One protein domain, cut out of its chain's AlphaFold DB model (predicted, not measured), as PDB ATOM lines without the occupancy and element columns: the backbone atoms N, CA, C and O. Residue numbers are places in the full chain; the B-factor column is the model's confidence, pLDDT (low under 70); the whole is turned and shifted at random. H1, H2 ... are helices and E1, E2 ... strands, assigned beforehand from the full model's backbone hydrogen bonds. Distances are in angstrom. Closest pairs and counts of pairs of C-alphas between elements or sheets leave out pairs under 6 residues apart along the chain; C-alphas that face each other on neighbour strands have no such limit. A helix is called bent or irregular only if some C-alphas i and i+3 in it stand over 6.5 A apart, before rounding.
ATOM      1  N   PRO A 555     137.039 238.838 199.839       79.06
ATOM      2  CA  PRO A 555     138.300 238.986 199.110       79.06
ATOM      3  C   PRO A 555     139.528 238.895 200.024       79.06
ATOM      4  O   PRO A 555     140.619 238.581 199.564       79.06
ATOM      5  N   GLU A 556     139.377 239.112 201.331       84.75
ATOM      6  CA  GLU A 556     140.465 238.953 202.300       84.75
ATOM      7  C   GLU A 556     140.843 237.486 202.532       84.75
ATOM      8  O   GLU A 556     141.948 237.204 202.992       84.75
ATOM      9  N   ARG A 557     139.976 236.536 202.161       85.94
ATOM     10  CA  ARG A 557     140.211 235.104 202.381       85.94
ATOM     11  C   ARG A 557     141.463 234.594 201.666       85.94
ATOM     12  O   ARG A 557     142.235 233.836 202.249       85.94
ATOM     13  N   ILE A 558     141.690 235.035 200.424       85.50
ATOM     14  CA  ILE A 558     142.915 234.688 199.690       85.50
ATOM     15  C   ILE A 558     144.143 235.331 200.341       85.50
ATOM     16  O   ILE A 558     145.180 234.692 200.423       85.50
ATOM     17  N   LYS A 559     144.030 236.540 200.898       85.06
ATOM     18  CA  LYS A 559     145.157 237.203 201.571       85.06
ATOM     19  C   LYS A 559     145.581 236.462 202.832       85.06
ATOM     20  O   LYS A 559     146.771 236.255 203.041       85.06
ATOM     21  N   VAL A 560     144.612 235.985 203.616       88.44
ATOM     22  CA  VAL A 560     144.874 235.108 204.767       88.44
ATOM     23  C   VAL A 560     145.594 233.842 204.317       88.44
ATOM     24  O   VAL A 560     146.597 233.469 204.915       88.44
ATOM     25  N   PHE A 561     145.129 233.207 203.237       88.56
ATOM     26  CA  PHE A 561     145.799 232.034 202.678       88.56
ATOM     27  C   PHE A 561     147.262 232.322 202.311       88.56
ATOM     28  O   PHE A 561     148.148 231.594 202.753       88.56
ATOM     29  N   LEU A 562     147.531 233.398 201.568       84.56
ATOM     30  CA  LEU A 562     148.885 233.753 201.129       84.56
ATOM     31  C   LEU A 562     149.801 234.119 202.312       84.56
ATOM     32  O   LEU A 562     150.939 233.663 202.356       84.56
ATOM     33  N   HIS A 563     149.299 234.847 203.314       85.19
ATOM     34  CA  HIS A 563     150.042 235.154 204.544       85.19
ATOM     35  C   HIS A 563     150.398 233.896 205.344       85.19
ATOM     36  O   HIS A 563     151.525 233.749 205.825       85.19
ATOM     37  N   VAL A 564     149.451 232.961 205.479       86.69
ATOM     38  CA  VAL A 564     149.697 231.671 206.135       86.69
ATOM     39  C   VAL A 564     150.763 230.887 205.370       86.69
ATOM     40  O   VAL A 564     151.676 230.342 205.993       86.69
ATOM     41  N   LEU A 565     150.694 230.864 204.035       82.94
ATOM     42  CA  LEU A 565     151.699 230.216 203.189       82.94
ATOM     43  C   LEU A 565     153.086 230.843 203.340       82.94
ATOM     44  O   LEU A 565     154.074 230.122 203.488       82.94
ATOM     45  N   GLU A 566     153.170 232.171 203.335       81.12
ATOM     46  CA  GLU A 566     154.425 232.896 203.494       81.12
ATOM     47  C   GLU A 566     155.075 232.610 204.852       81.12
ATOM     48  O   GLU A 566     156.263 232.283 204.926       81.12
ATOM     49  N   ARG A 567     154.299 232.667 205.938       83.31
ATOM     50  CA  ARG A 567     154.794 232.362 207.288       83.31
ATOM     51  C   ARG A 567     155.220 230.905 207.417       83.31
ATOM     52  O   ARG A 567     156.274 230.625 207.987       83.31
ATOM     53  N   LEU A 568     154.447 229.979 206.852       81.62
ATOM     54  CA  LEU A 568     154.794 228.559 206.829       81.62
ATOM     55  C   LEU A 568     156.118 228.322 206.088       81.62
ATOM     56  O   LEU A 568     156.968 227.574 206.573       81.62
ATOM     57  N   HIS A 569     156.317 228.992 204.949       78.06
ATOM     58  CA  HIS A 569     157.567 228.948 204.195       78.06
ATOM     59  C   HIS A 569     158.751 229.461 205.025       78.06
ATOM     60  O   HIS A 569     159.751 228.753 205.164       78.06
ATOM     61  N   ARG A 570     158.619 230.650 205.635       80.25
ATOM     62  CA  ARG A 570     159.661 231.253 206.485       80.25
ATOM     63  C   ARG A 570     160.065 230.321 207.628       80.25
ATOM     64  O   ARG A 570     161.249 230.041 207.802       80.25
ATOM     65  N   TRP A 571     159.096 229.767 208.356       76.88
ATOM     66  CA  TRP A 571     159.381 228.878 209.486       76.88
ATOM     67  C   TRP A 571     159.983 227.537 209.069       76.88
ATOM     68  O   TRP A 571     160.865 227.012 209.757       76.88
ATOM     69  N   LYS A 572     159.561 226.989 207.927       70.81
ATOM     70  CA  LYS A 572     160.147 225.760 207.388       70.81
ATOM     71  C   LYS A 572     161.591 225.978 206.922       70.81
ATOM     72  O   LYS A 572     162.446 225.142 207.229       70.81
ATOM     73  N   ALA A 573     161.888 227.111 206.283       70.75
ATOM     74  CA  ALA A 573     163.250 227.488 205.904       70.75
ATOM     75  C   ALA A 573     164.164 227.636 207.134       70.75
ATOM     76  O   ALA A 573     165.245 227.047 207.170       70.75
ATOM     77  N   SER A 574     163.696 228.304 208.197       67.62
ATOM     78  CA  SER A 574     164.447 228.427 209.456       67.62
ATOM     79  C   SER A 574     164.689 227.085 210.158       67.62
ATOM     80  O   SER A 574     165.741 226.897 210.762       67.62
ATOM     81  N   SER A 575     163.754 226.132 210.070       61.12
ATOM     82  CA  SER A 575     163.914 224.799 210.681       61.12
ATOM     83  C   SER A 575     164.891 223.883 209.930       61.12
ATOM     84  O   SER A 575     165.506 223.011 210.537       61.12
ATOM     85  N   SER A 576     165.063 224.096 208.621       55.91
ATOM     86  CA  SER A 576     165.937 223.274 207.768       55.91
ATOM     87  C   SER A 576     167.412 223.697 207.856       55.91
ATOM     88  O   SER A 576     168.295 222.894 207.570       55.91
ATOM     89  N   GLY A 577     167.690 224.931 208.298       47.19
ATOM     90  CA  GLY A 577     169.046 225.459 208.501       47.19
ATOM     91  C   GLY A 577     169.719 225.052 209.819       47.19
ATOM     92  O   GLY A 577     170.901 225.315 209.998       47.19
ATOM     93  N   THR A 610     157.597 224.804 195.927       55.72
ATOM     94  CA  THR A 610     158.275 223.530 196.216       55.72
ATOM     95  C   THR A 610     158.113 223.154 197.688       55.72
ATOM     96  O   THR A 610     157.792 222.016 198.039       55.72
ATOM     97  N   VAL A 611     158.245 224.144 198.568       54.88
ATOM     98  CA  VAL A 611     158.137 223.973 200.020       54.88
ATOM     99  C   VAL A 611     156.698 223.693 200.459       54.88
ATOM    100  O   VAL A 611     156.502 222.913 201.391       54.88
ATOM    101  N   VAL A 612     155.701 224.286 199.798       55.47
ATOM    102  CA  VAL A 612     154.277 224.139 200.150       55.47
ATOM    103  C   VAL A 612     153.614 222.977 199.405       55.47
ATOM    104  O   VAL A 612     152.868 222.211 200.006       55.47
ATOM    105  N   PHE A 613     153.887 222.806 198.110       57.66
ATOM    106  CA  PHE A 613     153.118 221.902 197.247       57.66
ATOM    107  C   PHE A 613     153.804 220.565 196.943       57.66
ATOM    108  O   PHE A 613     153.108 219.656 196.478       57.66
ATOM    109  N   HIS A 614     155.104 220.415 197.251       58.81
ATOM    110  CA  HIS A 614     155.868 219.181 196.999       58.81
ATOM    111  C   HIS A 614     156.315 218.434 198.275       58.81
ATOM    112  O   HIS A 614     156.498 217.221 198.220       58.81
ATOM    113  N   THR A 615     156.440 219.089 199.442       54.78
ATOM    114  CA  THR A 615     156.743 218.406 200.727       54.78
ATOM    115  C   THR A 615     155.619 218.563 201.753       54.78
ATOM    116  O   THR A 615     155.485 219.603 202.391       54.78
ATOM    117  N   ILE A 616     154.865 217.477 201.952       61.94
ATOM    118  CA  ILE A 616     153.555 217.442 202.632       61.94
ATOM    119  C   ILE A 616     153.644 217.449 204.173       61.94
ATOM    120  O   ILE A 616     152.657 217.721 204.842       61.94
ATOM    121  N   GLY A 617     154.811 217.192 204.770       71.94
ATOM    122  CA  GLY A 617     154.937 217.064 206.227       71.94
ATOM    123  C   GLY A 617     155.484 218.309 206.932       71.94
ATOM    124  O   GLY A 617     156.675 218.600 206.804       71.94
ATOM    125  N   VAL A 618     154.660 218.976 207.744       77.88
ATOM    126  CA  VAL A 618     155.050 220.100 208.615       77.88
ATOM    127  C   VAL A 618     155.320 219.592 210.040       77.88
ATOM    128  O   VAL A 618     154.485 218.873 210.592       77.88
ATOM    129  N   PRO A 619     156.461 219.920 210.673       82.62
ATOM    130  CA  PRO A 619     156.730 219.494 212.045       82.62
ATOM    131  C   PRO A 619     155.817 220.215 213.051       82.62
ATOM    132  O   PRO A 619     155.534 221.405 212.915       82.62
ATOM    133  N   GLN A 620     155.408 219.501 214.101       84.06
ATOM    134  CA  GLN A 620     154.493 219.985 215.143       84.06
ATOM    135  C   GLN A 620     154.910 221.330 215.773       84.06
ATOM    136  O   GLN A 620     154.067 222.202 215.973       84.06
ATOM    137  N   GLN A 621     156.204 221.527 216.040       84.56
ATOM    138  CA  GLN A 621     156.723 222.771 216.628       84.56
ATOM    139  C   GLN A 621     156.528 223.987 215.708       84.56
ATOM    140  O   GLN A 621     156.210 225.076 216.180       84.56
ATOM    141  N   VAL A 622     156.666 223.801 214.390       85.12
ATOM    142  CA  VAL A 622     156.428 224.866 213.402       85.12
ATOM    143  C   VAL A 622     154.948 225.239 213.363       85.12
ATOM    144  O   VAL A 622     154.628 226.418 213.265       85.12
ATOM    145  N   VAL A 623     154.043 224.264 213.505       86.75
ATOM    146  CA  VAL A 623     152.594 224.523 213.546       86.75
ATOM    147  C   VAL A 623     152.198 225.312 214.793       86.75
ATOM    148  O   VAL A 623     151.469 226.293 214.675       86.75
ATOM    149  N   GLN A 624     152.706 224.935 215.970       89.00
ATOM    150  CA  GLN A 624     152.451 225.679 217.209       89.00
ATOM    151  C   GLN A 624     152.917 227.133 217.093       89.00
ATOM    152  O   GLN A 624     152.162 228.049 217.408       89.00
ATOM    153  N   LYS A 625     154.131 227.346 216.574       89.00
ATOM    154  CA  LYS A 625     154.682 228.688 216.379       89.00
ATOM    155  C   LYS A 625     153.879 229.510 215.372       89.00
ATOM    156  O   LYS A 625     153.520 230.642 215.662       89.00
ATOM    157  N   LEU A 626     153.526 228.909 214.234       89.44
ATOM    158  CA  LEU A 626     152.693 229.543 213.214       89.44
ATOM    159  C   LEU A 626     151.363 230.033 213.799       89.44
ATOM    160  O   LEU A 626     150.982 231.173 213.552       89.44
ATOM    161  N   VAL A 627     150.661 229.195 214.568       90.56
ATOM    162  CA  VAL A 627     149.366 229.568 215.159       90.56
ATOM    163  C   VAL A 627     149.524 230.720 216.152       90.56
ATOM    164  O   VAL A 627     148.759 231.679 216.081       90.56
ATOM    165  N   VAL A 628     150.534 230.681 217.023       91.06
ATOM    166  CA  VAL A 628     150.797 231.777 217.970       91.06
ATOM    167  C   VAL A 628     151.067 233.092 217.232       91.06
ATOM    168  O   VAL A 628     150.437 234.105 217.540       91.06
ATOM    169  N   ASP A 629     151.916 233.070 216.204       89.62
ATOM    170  CA  ASP A 629     152.245 234.266 215.426       89.62
ATOM    171  C   ASP A 629     151.018 234.833 214.697       89.62
ATOM    172  O   ASP A 629     150.874 236.054 214.568       89.62
ATOM    173  N   LEU A 630     150.130 233.970 214.182       90.44
ATOM    174  CA  LEU A 630     148.896 234.398 213.510       90.44
ATOM    175  C   LEU A 630     147.994 235.195 214.463       90.44
ATOM    176  O   LEU A 630     147.466 236.238 214.082       90.44
ATOM    177  N   PHE A 631     147.866 234.757 215.716       90.25
ATOM    178  CA  PHE A 631     147.054 235.449 216.721       90.25
ATOM    179  C   PHE A 631     147.708 236.730 217.260       90.25
ATOM    180  O   PHE A 631     146.988 237.634 217.678       90.25
ATOM    181  N   GLN A 632     149.038 236.848 217.232       86.38
ATOM    182  CA  GLN A 632     149.747 238.021 217.764       86.38
ATOM    183  C   GLN A 632     149.950 239.134 216.730       86.38
ATOM    184  O   GLN A 632     149.672 240.298 217.016       86.38
ATOM    185  N   GLU A 633     150.423 238.792 215.531       77.62
ATOM    186  CA  GLU A 633     151.002 239.776 214.605       77.62
ATOM    187  C   GLU A 633     150.257 239.890 213.272       77.62
ATOM    188  O   GLU A 633     150.525 240.806 212.495       77.62
ATOM    189  N   ASP A 634     149.356 238.959 212.938       85.62
ATOM    190  CA  ASP A 634     148.753 238.962 211.604       85.62
ATOM    191  C   ASP A 634     147.558 239.918 211.487       85.62
ATOM    192  O   ASP A 634     146.563 239.830 212.213       85.62
ATOM    193  N   TYR A 635     147.665 240.837 210.527       85.31
ATOM    194  CA  TYR A 635     146.673 241.871 210.246       85.31
ATOM    195  C   TYR A 635     145.346 241.304 209.714       85.31
ATOM    196  O   TYR A 635     144.266 241.755 210.116       85.31
ATOM    197  N   TYR A 636     145.406 240.305 208.827       87.00
ATOM    198  CA  TYR A 636     144.222 239.720 208.195       87.00
ATOM    199  C   TYR A 636     143.600 238.623 209.063       87.00
ATOM    200  O   TYR A 636     142.373 238.551 209.172       87.00
ATOM    201  N   TRP A 637     144.416 237.818 209.750       90.62
ATOM    202  CA  TRP A 637     143.932 236.801 210.690       90.62
ATOM    203  C   TRP A 637     143.128 237.410 211.845       90.62
ATOM    204  O   TRP A 637     142.104 236.867 212.256       90.62
ATOM    205  N   ASN A 638     143.566 238.566 212.351       90.50
ATOM    206  CA  ASN A 638     142.941 239.246 213.487       90.50
ATOM    207  C   ASN A 638     141.872 240.272 213.091       90.50
ATOM    208  O   ASN A 638     141.457 241.072 213.930       90.50
ATOM    209  N   PHE A 639     141.424 240.278 211.832       90.00
ATOM    210  CA  PHE A 639     140.376 241.178 211.336       90.00
ATOM    211  C   PHE A 639     140.674 242.680 211.529       90.00
ATOM    212  O   PHE A 639     139.764 243.512 211.543       90.00
ATOM    213  N   GLN A 640     141.954 243.057 211.647       86.56
ATOM    214  CA  GLN A 640     142.364 244.439 211.929       86.56
ATOM    215  C   GLN A 640     142.041 245.392 210.772       86.56
ATOM    216  O   GLN A 640     141.810 246.580 210.998       86.56
ATOM    217  N   PHE A 641     141.926 244.862 209.550       85.12
ATOM    218  CA  PHE A 641     141.488 245.603 208.364       85.12
ATOM    219  C   PHE A 641     140.130 246.295 208.526       85.12
ATOM    220  O   PHE A 641     139.852 247.270 207.831       85.12
ATOM    221  N   TRP A 642     139.301 245.833 209.464       83.25
ATOM    222  CA  TRP A 642     137.966 246.363 209.746       83.25
ATOM    223  C   TRP A 642     137.830 247.020 211.122       83.25
ATOM    224  O   TRP A 642     136.719 247.290 211.586       83.25
ATOM    225  N   HIS A 643     138.955 247.322 211.775       86.81
ATOM    226  CA  HIS A 643     138.974 247.900 213.118       86.81
ATOM    227  C   HIS A 643     138.064 249.132 213.257       86.81
ATOM    228  O   HIS A 643     137.374 249.286 214.267       86.81
ATOM    229  N   THR A 644     138.006 249.985 212.230       83.94
ATOM    230  CA  THR A 644     137.162 251.187 212.241       83.94
ATOM    231  C   THR A 644     135.669 250.867 212.341       83.94
ATOM    232  O   THR A 644     134.965 251.484 213.134       83.94
ATOM    233  N   GLN A 645     135.186 249.874 211.595       86.81
ATOM    234  CA  GLN A 645     133.779 249.479 211.538       86.81
ATOM    235  C   GLN A 645     133.361 248.824 212.851       86.81
ATOM    236  O   GLN A 645     132.330 249.173 213.422       86.81
ATOM    237  N   PHE A 646     134.202 247.922 213.360       88.31
ATOM    238  CA  PHE A 646     133.989 247.280 214.651       88.31
ATOM    239  C   PHE A 646     133.948 248.296 215.800       88.31
ATOM    240  O   PHE A 646     133.062 248.224 216.651       88.31
ATOM    241  N   SER A 647     134.843 249.286 215.789       86.94
ATOM    242  CA  SER A 647     134.894 250.337 216.814       86.94
ATOM    243  C   SER A 647     133.679 251.268 216.761       86.94
ATOM    244  O   SER A 647     133.119 251.618 217.800       86.94
ATOM    245  N   GLU A 648     133.234 251.653 215.562       86.38
ATOM    246  CA  GLU A 648     132.060 252.516 215.377       86.38
ATOM    247  C   GLU A 648     130.751 251.826 215.794       86.38
ATOM    248  O   GLU A 648     129.900 252.466 216.415       86.38
ATOM    249  N   LEU A 649     130.610 250.525 215.511       86.44
ATOM    250  CA  LEU A 649     129.433 249.718 215.865       86.44
ATOM    251  C   LEU A 649     129.527 249.045 217.243       86.44
ATOM    252  O   LEU A 649     128.580 248.375 217.654       86.44
ATOM    253  N   ARG A 650     130.633 249.249 217.972       87.50
ATOM    254  CA  ARG A 650     130.899 248.659 219.299       87.50
ATOM    255  C   ARG A 650     130.779 247.129 219.302       87.50
ATOM    256  O   ARG A 650     130.166 246.550 220.195       87.50
ATOM    257  N   VAL A 651     131.344 246.491 218.281       89.88
ATOM    258  CA  VAL A 651     131.396 245.032 218.151       89.88
ATOM    259  C   VAL A 651     132.817 244.557 218.433       89.88
ATOM    260  O   VAL A 651     133.761 244.981 217.770       89.88
ATOM    261  N   ASP A 652     132.968 243.642 219.387       89.25
ATOM    262  CA  ASP A 652     134.264 243.049 219.706       89.25
ATOM    263  C   ASP A 652     134.653 241.993 218.665       89.25
ATOM    264  O   ASP A 652     134.027 240.940 218.538       89.25
ATOM    265  N   TYR A 653     135.726 242.270 217.924       89.62
ATOM    266  CA  TYR A 653     136.231 241.389 216.865       89.62
ATOM    267  C   TYR A 653     137.379 240.474 217.304       89.62
ATOM    268  O   TYR A 653     137.775 239.579 216.558       89.62
ATOM    269  N   ARG A 654     137.893 240.659 218.527       89.56
ATOM    270  CA  ARG A 654     138.987 239.854 219.094       89.56
ATOM    271  C   ARG A 654     138.615 238.377 219.142       89.56
ATOM    272  O   ARG A 654     137.453 238.031 219.343       89.56
ATOM    273  N   TRP A 655     139.598 237.506 218.962       91.75
ATOM    274  CA  TRP A 655     139.391 236.073 219.133       91.75
ATOM    275  C   TRP A 655     139.020 235.730 220.591       91.75
ATOM    276  O   TRP A 655     139.481 236.416 221.508       91.75
ATOM    277  N   PRO A 656     138.202 234.685 220.827       91.19
ATOM    278  CA  PRO A 656     137.970 234.153 222.169       91.19
ATOM    279  C   PRO A 656     139.284 233.775 222.864       91.19
ATOM    280  O   PRO A 656     140.216 233.311 222.210       91.19
ATOM    281  N   VAL A 657     139.342 233.920 224.193       86.00
ATOM    282  CA  VAL A 657     140.574 233.741 224.993       86.00
ATOM    283  C   VAL A 657     141.234 232.371 224.768       86.00
ATOM    284  O   VAL A 657     142.454 232.291 224.705       86.00
ATOM    285  N   ARG A 658     140.438 231.311 224.564       91.00
ATOM    286  CA  ARG A 658     140.921 229.936 224.336       91.00
ATOM    287  C   ARG A 658     141.064 229.535 222.864       91.00
ATOM    288  O   ARG A 658     141.497 228.427 222.578       91.00
ATOM    289  N   ALA A 659     140.756 230.420 221.915       91.06
ATOM    290  CA  ALA A 659     140.736 230.059 220.493       91.06
ATOM    291  C   ALA A 659     142.119 229.677 219.937       91.06
ATOM    292  O   ALA A 659     142.206 228.852 219.031       91.06
ATOM    293  N   CYS A 660     143.198 230.255 220.478       91.56
ATOM    294  CA  CYS A 660     144.564 229.889 220.099       91.56
ATOM    295  C   CYS A 660     144.903 228.460 220.562       91.56
ATOM    296  O   CYS A 660     145.366 227.647 219.764       91.56
ATOM    297  N   GLU A 661     144.603 228.133 221.822       91.88
ATOM    298  CA  GLU A 661     144.824 226.802 222.407       91.88
ATOM    299  C   GLU A 661     143.992 225.732 221.690       91.88
ATOM    300  O   GLU A 661     144.538 224.728 221.237       91.88
ATOM    301  N   GLU A 662     142.695 225.987 221.489       93.06
ATOM    302  CA  GLU A 662     141.783 225.086 220.772       93.06
ATOM    303  C   GLU A 662     142.232 224.845 219.324       93.06
ATOM    304  O   GLU A 662     142.131 223.728 218.806       93.06
ATOM    305  N   LEU A 663     142.745 225.877 218.643       93.62
ATOM    306  CA  LEU A 663     143.253 225.726 217.282       93.62
ATOM    307  C   LEU A 663     144.538 224.901 217.244       93.62
ATOM    308  O   LEU A 663     144.691 224.072 216.346       93.62
ATOM    309  N   ILE A 664     145.438 225.102 218.210       91.12
ATOM    310  CA  ILE A 664     146.629 224.265 218.358       91.12
ATOM    311  C   ILE A 664     146.196 222.815 218.580       91.12
ATOM    312  O   ILE A 664     146.617 221.952 217.819       91.12
ATOM    313  N   GLU A 665     145.301 222.529 219.526       90.88
ATOM    314  CA  GLU A 665     144.798 221.172 219.782       90.88
ATOM    315  C   GLU A 665     144.211 220.517 218.523       90.88
ATOM    316  O   GLU A 665     144.595 219.400 218.162       90.88
ATOM    317  N   ARG A 666     143.347 221.235 217.791       91.38
ATOM    318  CA  ARG A 666     142.772 220.763 216.518       91.38
ATOM    319  C   ARG A 666     143.845 220.508 215.459       91.38
ATOM    320  O   ARG A 666     143.777 219.497 214.760       91.38
ATOM    321  N   ALA A 667     144.837 221.391 215.340       88.00
ATOM    322  CA  ALA A 667     145.926 221.255 214.375       88.00
ATOM    323  C   ALA A 667     146.853 220.076 214.711       88.00
ATOM    324  O   ALA A 667     147.278 219.349 213.813       88.00
ATOM    325  N   LEU A 668     147.122 219.833 215.995       86.56
ATOM    326  CA  LEU A 668     147.888 218.676 216.459       86.56
ATOM    327  C   LEU A 668     147.115 217.364 216.280       86.56
ATOM    328  O   LEU A 668     147.716 216.340 215.953       86.56
ATOM    329  N   GLY A 669     145.785 217.395 216.409       83.88
ATOM    330  CA  GLY A 669     144.907 216.258 216.122       83.88
ATOM    331  C   GLY A 669     144.989 215.758 214.672       83.88
ATOM    332  O   GLY A 669     144.793 214.566 214.415       83.88
ATOM    333  N   LEU A 670     145.375 216.620 213.720       82.00
ATOM    334  CA  LEU A 670     145.610 216.220 212.326       82.00
ATOM    335  C   LEU A 670     146.781 215.236 212.182       82.00
ATOM    336  O   LEU A 670     146.772 214.405 211.276       82.00
ATOM    337  N   ALA A 671     147.760 215.274 213.092       70.31
ATOM    338  CA  ALA A 671     148.877 214.330 213.096       70.31
ATOM    339  C   ALA A 671     148.440 212.891 213.425       70.31
ATOM    340  O   ALA A 671     149.092 211.938 213.007       70.31
ATOM    341  N   VAL A 672     147.339 212.733 214.169       61.00
ATOM    342  CA  VAL A 672     146.813 211.434 214.626       61.00
ATOM    343  C   VAL A 672     145.947 210.762 213.552       61.00
ATOM    344  O   VAL A 672     145.879 209.542 213.490       61.00
ATOM    345  N   SER A 673     145.333 211.550 212.663       56.25
ATOM    346  CA  SER A 673     144.416 211.063 211.614       56.25
ATOM    347  C   SER A 673     145.117 210.620 210.316       56.25
ATOM    348  O   SER A 673     144.465 210.158 209.378       56.25
ATOM    349  N   SER A 674     146.443 210.769 210.227       55.66
ATOM    350  CA  SER A 674     147.231 210.412 209.041       55.66
ATOM    351  C   SER A 674     147.470 208.898 208.954       55.66
ATOM    352  O   SER A 674     147.982 208.289 209.889       55.66
ATOM    353  N   ARG A 675     147.164 208.279 207.799       50.41
ATOM    354  CA  ARG A 675     147.306 206.821 207.555       50.41
ATOM    355  C   ARG A 675     148.738 206.280 207.712       50.41
ATOM    356  O   ARG A 675     148.910 205.074 207.824       50.41
ATOM    357  N   ASN A 676     149.753 207.147 207.765       49.00
ATOM    358  CA  ASN A 676     151.167 206.776 207.926       49.00
ATOM    359  C   ASN A 676     151.635 206.758 209.399       49.00
ATOM    360  O   ASN A 676     152.831 206.861 209.674       49.00
ATOM    361  N   ALA A 677     150.703 206.633 210.350       49.44
ATOM    362  CA  ALA A 677     150.935 206.741 211.793       49.44
ATOM    363  C   ALA A 677     151.882 205.686 212.408       49.44
ATOM    364  O   ALA A 677     152.334 205.874 213.533       49.44
ATOM    365  N   LEU A 678     152.197 204.592 211.706       51.25
ATOM    366  CA  LEU A 678     152.914 203.454 212.297       51.25
ATOM    367  C   LEU A 678     154.448 203.488 212.163       51.25
ATOM    368  O   LEU A 678     155.099 202.640 212.760       51.25
ATOM    369  N   LEU A 679     155.048 204.431 211.418       51.25
ATOM    370  CA  LEU A 679     156.471 204.312 211.032       51.25
ATOM    371  C   LEU A 679     157.380 205.520 211.321       51.25
ATOM    372  O   LEU A 679     158.551 205.463 210.960       51.25
ATOM    373  N   ASN A 680     156.922 206.603 211.966       46.97
ATOM    374  CA  ASN A 680     157.794 207.764 212.213       46.97
ATOM    375  C   ASN A 680     157.667 208.360 213.623       46.97
ATOM    376  O   ASN A 680     156.607 208.828 214.031       46.97
ATOM    377  N   THR A 681     158.801 208.425 214.323       50.44
ATOM    378  CA  THR A 681     158.997 209.044 215.648       50.44
ATOM    379  C   THR A 681     158.849 210.573 215.639       50.44
ATOM    380  O   THR A 681     158.680 211.183 216.690       50.44
ATOM    381  N   MET A 682     158.829 211.196 214.456       52.06
ATOM    382  CA  MET A 682     158.518 212.614 214.248       52.06
ATOM    383  C   MET A 682     157.166 212.749 213.536       52.06
ATOM    384  O   MET A 682     157.076 212.606 212.314       52.06
ATOM    385  N   ARG A 683     156.103 213.028 214.299       65.06
ATOM    386  CA  ARG A 683     154.736 213.228 213.791       65.06
ATOM    387  C   ARG A 683     154.661 214.497 212.931       65.06
ATOM    388  O   ARG A 683     154.506 215.602 213.447       65.06
ATOM    389  N   LYS A 684     154.809 214.351 211.612       73.62
ATOM    390  CA  LYS A 684     154.603 215.442 210.650       73.62
ATOM    391  C   LYS A 684     153.111 215.577 210.333       73.62
ATOM    392  O   LYS A 684     152.449 214.581 210.049       73.62
ATOM    393  N   ILE A 685     152.600 216.802 210.376       79.62
ATOM    394  CA  ILE A 685     151.221 217.160 210.031       79.62
ATOM    395  C   ILE A 685     151.128 217.367 208.518       79.62
ATOM    396  O   ILE A 685     152.031 217.958 207.926       79.62
ATOM    397  N   ASP A 686     150.047 216.892 207.900       79.94
ATOM    398  CA  ASP A 686     149.751 217.163 206.492       79.94
ATOM    399  C   ASP A 686     149.467 218.663 206.289       79.94
ATOM    400  O   ASP A 686     148.527 219.219 206.867       79.94
ATOM    401  N   GLY A 687     150.297 219.323 205.479       80.06
ATOM    402  CA  GLY A 687     150.184 220.747 205.174       80.06
ATOM    403  C   GLY A 687     148.870 221.126 204.485       80.06
ATOM    404  O   GLY A 687     148.289 222.154 204.828       80.06
ATOM    405  N   ASP A 688     148.346 220.292 203.580       81.50
ATOM    406  CA  ASP A 688     147.070 220.570 202.904       81.50
ATOM    407  C   ASP A 688     145.901 220.461 203.909       81.50
ATOM    408  O   ASP A 688     144.946 221.248 203.872       81.50
ATOM    409  N   ALA A 689     145.989 219.518 204.856       84.25
ATOM    410  CA  ALA A 689     145.013 219.373 205.934       84.25
ATOM    411  C   ALA A 689     145.030 220.573 206.891       84.25
ATOM    412  O   ALA A 689     143.969 221.103 207.231       84.25
ATOM    413  N   LEU A 690     146.229 221.031 207.260       87.56
ATOM    414  CA  LEU A 690     146.435 222.213 208.091       87.56
ATOM    415  C   LEU A 690     145.877 223.478 207.426       87.56
ATOM    416  O   LEU A 690     145.148 224.230 208.068       87.56
ATOM    417  N   LEU A 691     146.169 223.700 206.141       87.88
ATOM    418  CA  LEU A 691     145.690 224.876 205.406       87.88
ATOM    419  C   LEU A 691     144.166 224.916 205.314       87.88
ATOM    420  O   LEU A 691     143.575 225.973 205.524       87.88
ATOM    421  N   SER A 692     143.521 223.773 205.059       88.94
ATOM    422  CA  SER A 692     142.057 223.708 205.104       88.94
ATOM    423  C   SER A 692     141.532 224.061 206.490       88.94
ATOM    424  O   SER A 692     140.662 224.914 206.586       88.94
ATOM    425  N   LEU A 693     142.080 223.463 207.557       91.12
ATOM    426  CA  LEU A 693     141.633 223.728 208.927       91.12
ATOM    427  C   LEU A 693     141.741 225.219 209.284       91.12
ATOM    428  O   LEU A 693     140.791 225.787 209.820       91.12
ATOM    429  N   LEU A 694     142.878 225.852 208.979       91.81
ATOM    430  CA  LEU A 694     143.106 227.270 209.266       91.81
ATOM    431  C   LEU A 694     142.114 228.165 208.513       91.81
ATOM    432  O   LEU A 694     141.536 229.078 209.105       91.81
ATOM    433  N   LEU A 695     141.879 227.886 207.229       91.06
ATOM    434  CA  LEU A 695     140.912 228.639 206.433       91.06
ATOM    435  C   LEU A 695     139.476 228.424 206.905       91.06
ATOM    436  O   LEU A 695     138.707 229.385 206.916       91.06
ATOM    437  N   ASP A 696     139.105 227.207 207.294       91.00
ATOM    438  CA  ASP A 696     137.762 226.886 207.780       91.00
ATOM    439  C   ASP A 696     137.479 227.631 209.094       91.00
ATOM    440  O   ASP A 696     136.479 228.343 209.190       91.00
ATOM    441  N   VAL A 697     138.415 227.595 210.052       93.50
ATOM    442  CA  VAL A 697     138.309 228.312 211.337       93.50
ATOM    443  C   VAL A 697     138.223 229.825 211.139       93.50
ATOM    444  O   VAL A 697     137.377 230.488 211.746       93.50
ATOM    445  N   TRP A 698     139.051 230.387 210.255       93.19
ATOM    446  CA  TRP A 698     138.970 231.810 209.931       93.19
ATOM    447  C   TRP A 698     137.628 232.168 209.276       93.19
ATOM    448  O   TRP A 698     137.021 233.183 209.620       93.19
ATOM    449  N   THR A 699     137.118 231.318 208.379       90.56
ATOM    450  CA  THR A 699     135.847 231.546 207.668       90.56
ATOM    451  C   THR A 699     134.646 231.472 208.615       90.56
ATOM    452  O   THR A 699     133.753 232.315 208.534       90.56
ATOM    453  N   GLU A 700     134.623 230.511 209.542       91.69
ATOM    454  CA  GLU A 700     133.596 230.416 210.588       91.69
ATOM    455  C   GLU A 700     133.577 231.670 211.467       91.69
ATOM    456  O   GLU A 700     132.514 232.256 211.699       91.69
ATOM    457  N   ARG A 701     134.756 232.144 211.893       92.25
ATOM    458  CA  ARG A 701     134.863 233.384 212.669       92.25
ATOM    459  C   ARG A 701     134.411 234.600 211.865       92.25
ATOM    460  O   ARG A 701     133.672 235.425 212.399       92.25
ATOM    461  N   ALA A 702     134.807 234.698 210.598       90.44
ATOM    462  CA  ALA A 702     134.400 235.782 209.710       90.44
ATOM    463  C   ALA A 702     132.871 235.853 209.584       90.44
ATOM    464  O   ALA A 702     132.302 236.921 209.794       90.44
ATOM    465  N   LYS A 703     132.194 234.716 209.361       89.75
ATOM    466  CA  LYS A 703     130.722 234.633 209.318       89.75
ATOM    467  C   LYS A 703     130.069 235.085 210.623       89.75
ATOM    468  O   LYS A 703     129.095 235.835 210.591       89.75
ATOM    469  N   ALA A 704     130.603 234.657 211.767       91.75
ATOM    470  CA  ALA A 704     130.093 235.078 213.071       91.75
ATOM    471  C   ALA A 704     130.226 236.600 213.265       91.75
ATOM    472  O   ALA A 704     129.289 237.252 213.724       91.75
ATOM    473  N   LEU A 705     131.361 237.183 212.863       91.00
ATOM    474  CA  LEU A 705     131.578 238.630 212.907       91.00
ATOM    475  C   LEU A 705     130.672 239.391 211.929       91.00
ATOM    476  O   LEU A 705     130.156 240.443 212.306       91.00
ATOM    477  N   CYS A 706     130.417 238.860 210.726       88.62
ATOM    478  CA  CYS A 706     129.412 239.412 209.809       88.62
ATOM    479  C   CYS A 706     128.050 239.512 210.492       88.62
ATOM    480  O   CYS A 706     127.464 240.589 210.517       88.62
ATOM    481  N   ALA A 707     127.575 238.413 211.081       89.56
ATOM    482  CA  ALA A 707     126.265 238.363 211.722       89.56
ATOM    483  C   ALA A 707     126.159 239.350 212.900       89.56
ATOM    484  O   ALA A 707     125.136 240.012 213.071       89.56
ATOM    485  N   LEU A 708     127.230 239.505 213.689       91.19
ATOM    486  CA  LEU A 708     127.280 240.493 214.771       91.19
ATOM    487  C   LEU A 708     127.230 241.934 214.252       91.19
ATOM    488  O   LEU A 708     126.514 242.764 214.814       91.19
ATOM    489  N   LEU A 709     127.965 242.237 213.180       89.69
ATOM    490  CA  LEU A 709     127.949 243.555 212.549       89.69
ATOM    491  C   LEU A 709     126.598 243.875 211.900       89.69
ATOM    492  O   LEU A 709     126.154 245.021 211.972       89.69
ATOM    493  N   GLU A 710     125.936 242.885 211.302       88.00
ATOM    494  CA  GLU A 710     124.579 243.016 210.762       88.00
ATOM    495  C   GLU A 710     123.584 243.333 211.878       88.00
ATOM    496  O   GLU A 710     122.903 244.354 211.822       88.00
ATOM    497  N   ALA A 711     123.590 242.547 212.957       90.38
ATOM    498  CA  ALA A 711     122.730 242.799 214.106       90.38
ATOM    499  C   ALA A 711     122.983 244.182 214.735       90.38
ATOM    500  O   ALA A 711     122.039 244.858 215.146       90.38
ATOM    501  N   ALA A 712     124.240 244.628 214.815       90.06
ATOM    502  CA  ALA A 712     124.577 245.963 215.311       90.06
ATOM    503  C   ALA A 712     124.095 247.077 214.365       90.06
ATOM    504  O   ALA A 712     123.550 248.081 214.824       90.06
ATOM    505  N   THR A 713     124.245 246.873 213.053       89.44
ATOM    506  CA  THR A 713     123.771 247.793 212.009       89.44
ATOM    507  C   THR A 713     122.254 247.957 212.068       89.44
ATOM    508  O   THR A 713     121.758 249.081 212.117       89.44
ATOM    509  N   ASP A 714     121.515 246.849 212.139       89.38
ATOM    510  CA  ASP A 714     120.052 246.864 212.147       89.38
ATOM    511  C   ASP A 714     119.494 247.497 213.432       89.38
ATOM    512  O   ASP A 714     118.517 248.247 213.383       89.38
ATOM    513  N   ARG A 715     120.146 247.284 214.587       88.69
ATOM    514  CA  ARG A 715     119.781 247.966 215.845       88.69
ATOM    515  C   ARG A 715     119.902 249.481 215.732       88.69
ATOM    516  O   ARG A 715     119.036 250.204 216.226       88.69
ATOM    517  N   GLU A 716     120.969 249.964 215.110       87.25
ATOM    518  CA  GLU A 716     121.228 251.397 215.030       87.25
ATOM    519  C   GLU A 716     120.392 252.085 213.937       87.25
ATOM    520  O   GLU A 716     119.942 253.221 214.121       87.25
ATOM    521  N   GLU A 717     120.073 251.383 212.846       84.69
ATOM    522  CA  GLU A 717     119.054 251.829 211.889       84.69
ATOM    523  C   GLU A 717     117.670 251.898 212.551       84.69
ATOM    524  O   GLU A 717     116.998 252.922 212.451       84.69
ATOM    525  N   ALA A 718     117.267 250.879 213.317       87.12
ATOM    526  CA  ALA A 718     115.996 250.888 214.048       87.12
ATOM    527  C   ALA A 718     115.915 252.020 215.088       87.12
ATOM    528  O   ALA A 718     114.845 252.588 215.320       87.12
ATOM    529  N   LYS A 719     117.040 252.364 215.721       86.19
ATOM    530  CA  LYS A 719     117.141 253.523 216.615       86.19
ATOM    531  C   LYS A 719     116.985 254.836 215.845       86.19
ATOM    532  O   LYS A 719     116.211 255.691 216.263       86.19
ATOM    533  N   SER A 720     117.659 254.965 214.703       82.12
ATOM    534  CA  SER A 720     117.573 256.150 213.840       82.12
ATOM    535  C   SER A 720     116.151 256.371 213.310       82.12
ATOM    536  O   SER A 720     115.649 257.493 213.348       82.12
TER     537      SER A 720
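This is residues 555 to 577 and 610 to 720 of the 823 residues of the protein "CMP/dCMP-type deaminase domain-containing protein" of Pythium brassicum (UniProt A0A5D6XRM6). A long helix, H6, runs along most of a loose rod; H1, H3 and H5 gather near its first half, and H4 packs on it farther on. A tiny two-strand ribbon, E1 and E2, sits where H6 begins, and the loop of residues 670 to 683 extends the rod past that end. The printed part has 134 residues, with six named helices and two named strands in the order H1, H2, E1, H3, H4, H5, E2, H6; the sheet, E1 - E2, is antiparallel and the class is mostly helix. The whole is loose, with a radius of gyration of the C-alphas of 17.5 A and spans of 64 by 26 by 23 A.

Strand E1 is residues 617 to 619, beginning at C-alpha 617 (154.937, 217.064, 206.227), and strand E2 is residues 684 to 686. H6, residues 687 to 720, measures 48.9 A and ends at C-alpha 720 (117.573, 256.150, 213.840). H1, residues 556 to 576, measures 30.4 A and begins at C-alpha 556 (140.465, 238.953, 202.300). H3 is residues 620 to 633, 20.1 A; H5 is residues 659 to 669, 15.1 A; H4 is residues 640 to 649, 14.5 A; H2 is residues 610 to 613. H4 is irregular: C-alphas 641 and 644 are 8.1 A apart.

E1 and E2 are antiparallel neighbours at 131 degrees, with N 618 and O 685 within hydrogen-bond range at 2.8 A. H6 touches H1 with residues 691 to 699 alone, the closest C-alphas being those of Phe 561 and Leu 695, 7.0 A; they run opposite ways at a tilt of 35.1 degrees, only just steep. H1 touches H3, closest at the C-alphas of Trp 571 and Val 622, 6.3 A, at a steep tilt of 47 degrees, opposite ways. H3 touches H5, closest at the C-alphas of Gln 624 and Ile 664, 6.1 A, at a shallow tilt of 21 degrees, opposite ways. The helix packing is part aligned, part crossed, with 2 of 4 tilted pairs shallow. H5 and H6 are close but not clearly touching; H3 and H6 are apart. H4 touches H6, closest at the C-alphas of Leu 649 and Ala 712, 6.2 A, at a shallow tilt of 23 degrees, the same way. H2 touches H1, closest at the C-alphas of Val 611 and His 569, 6.5 A. Every O i to N i+4 pair is within hydrogen-bond range in H1, H3, H5 and H6, and 4 of 6 are in H4; H2 is too short for one.

The C-alphas of Leu 679 and Ser 720, the two farthest apart, are 64.9 A apart. Residues 578 to 609 are not printed, with 16.5 A between C-alphas 577 and 610. The link from H5 to E2 is long. pLDDT is under 70 at residues 574 to 577, 610 to 616 and 672 to 683.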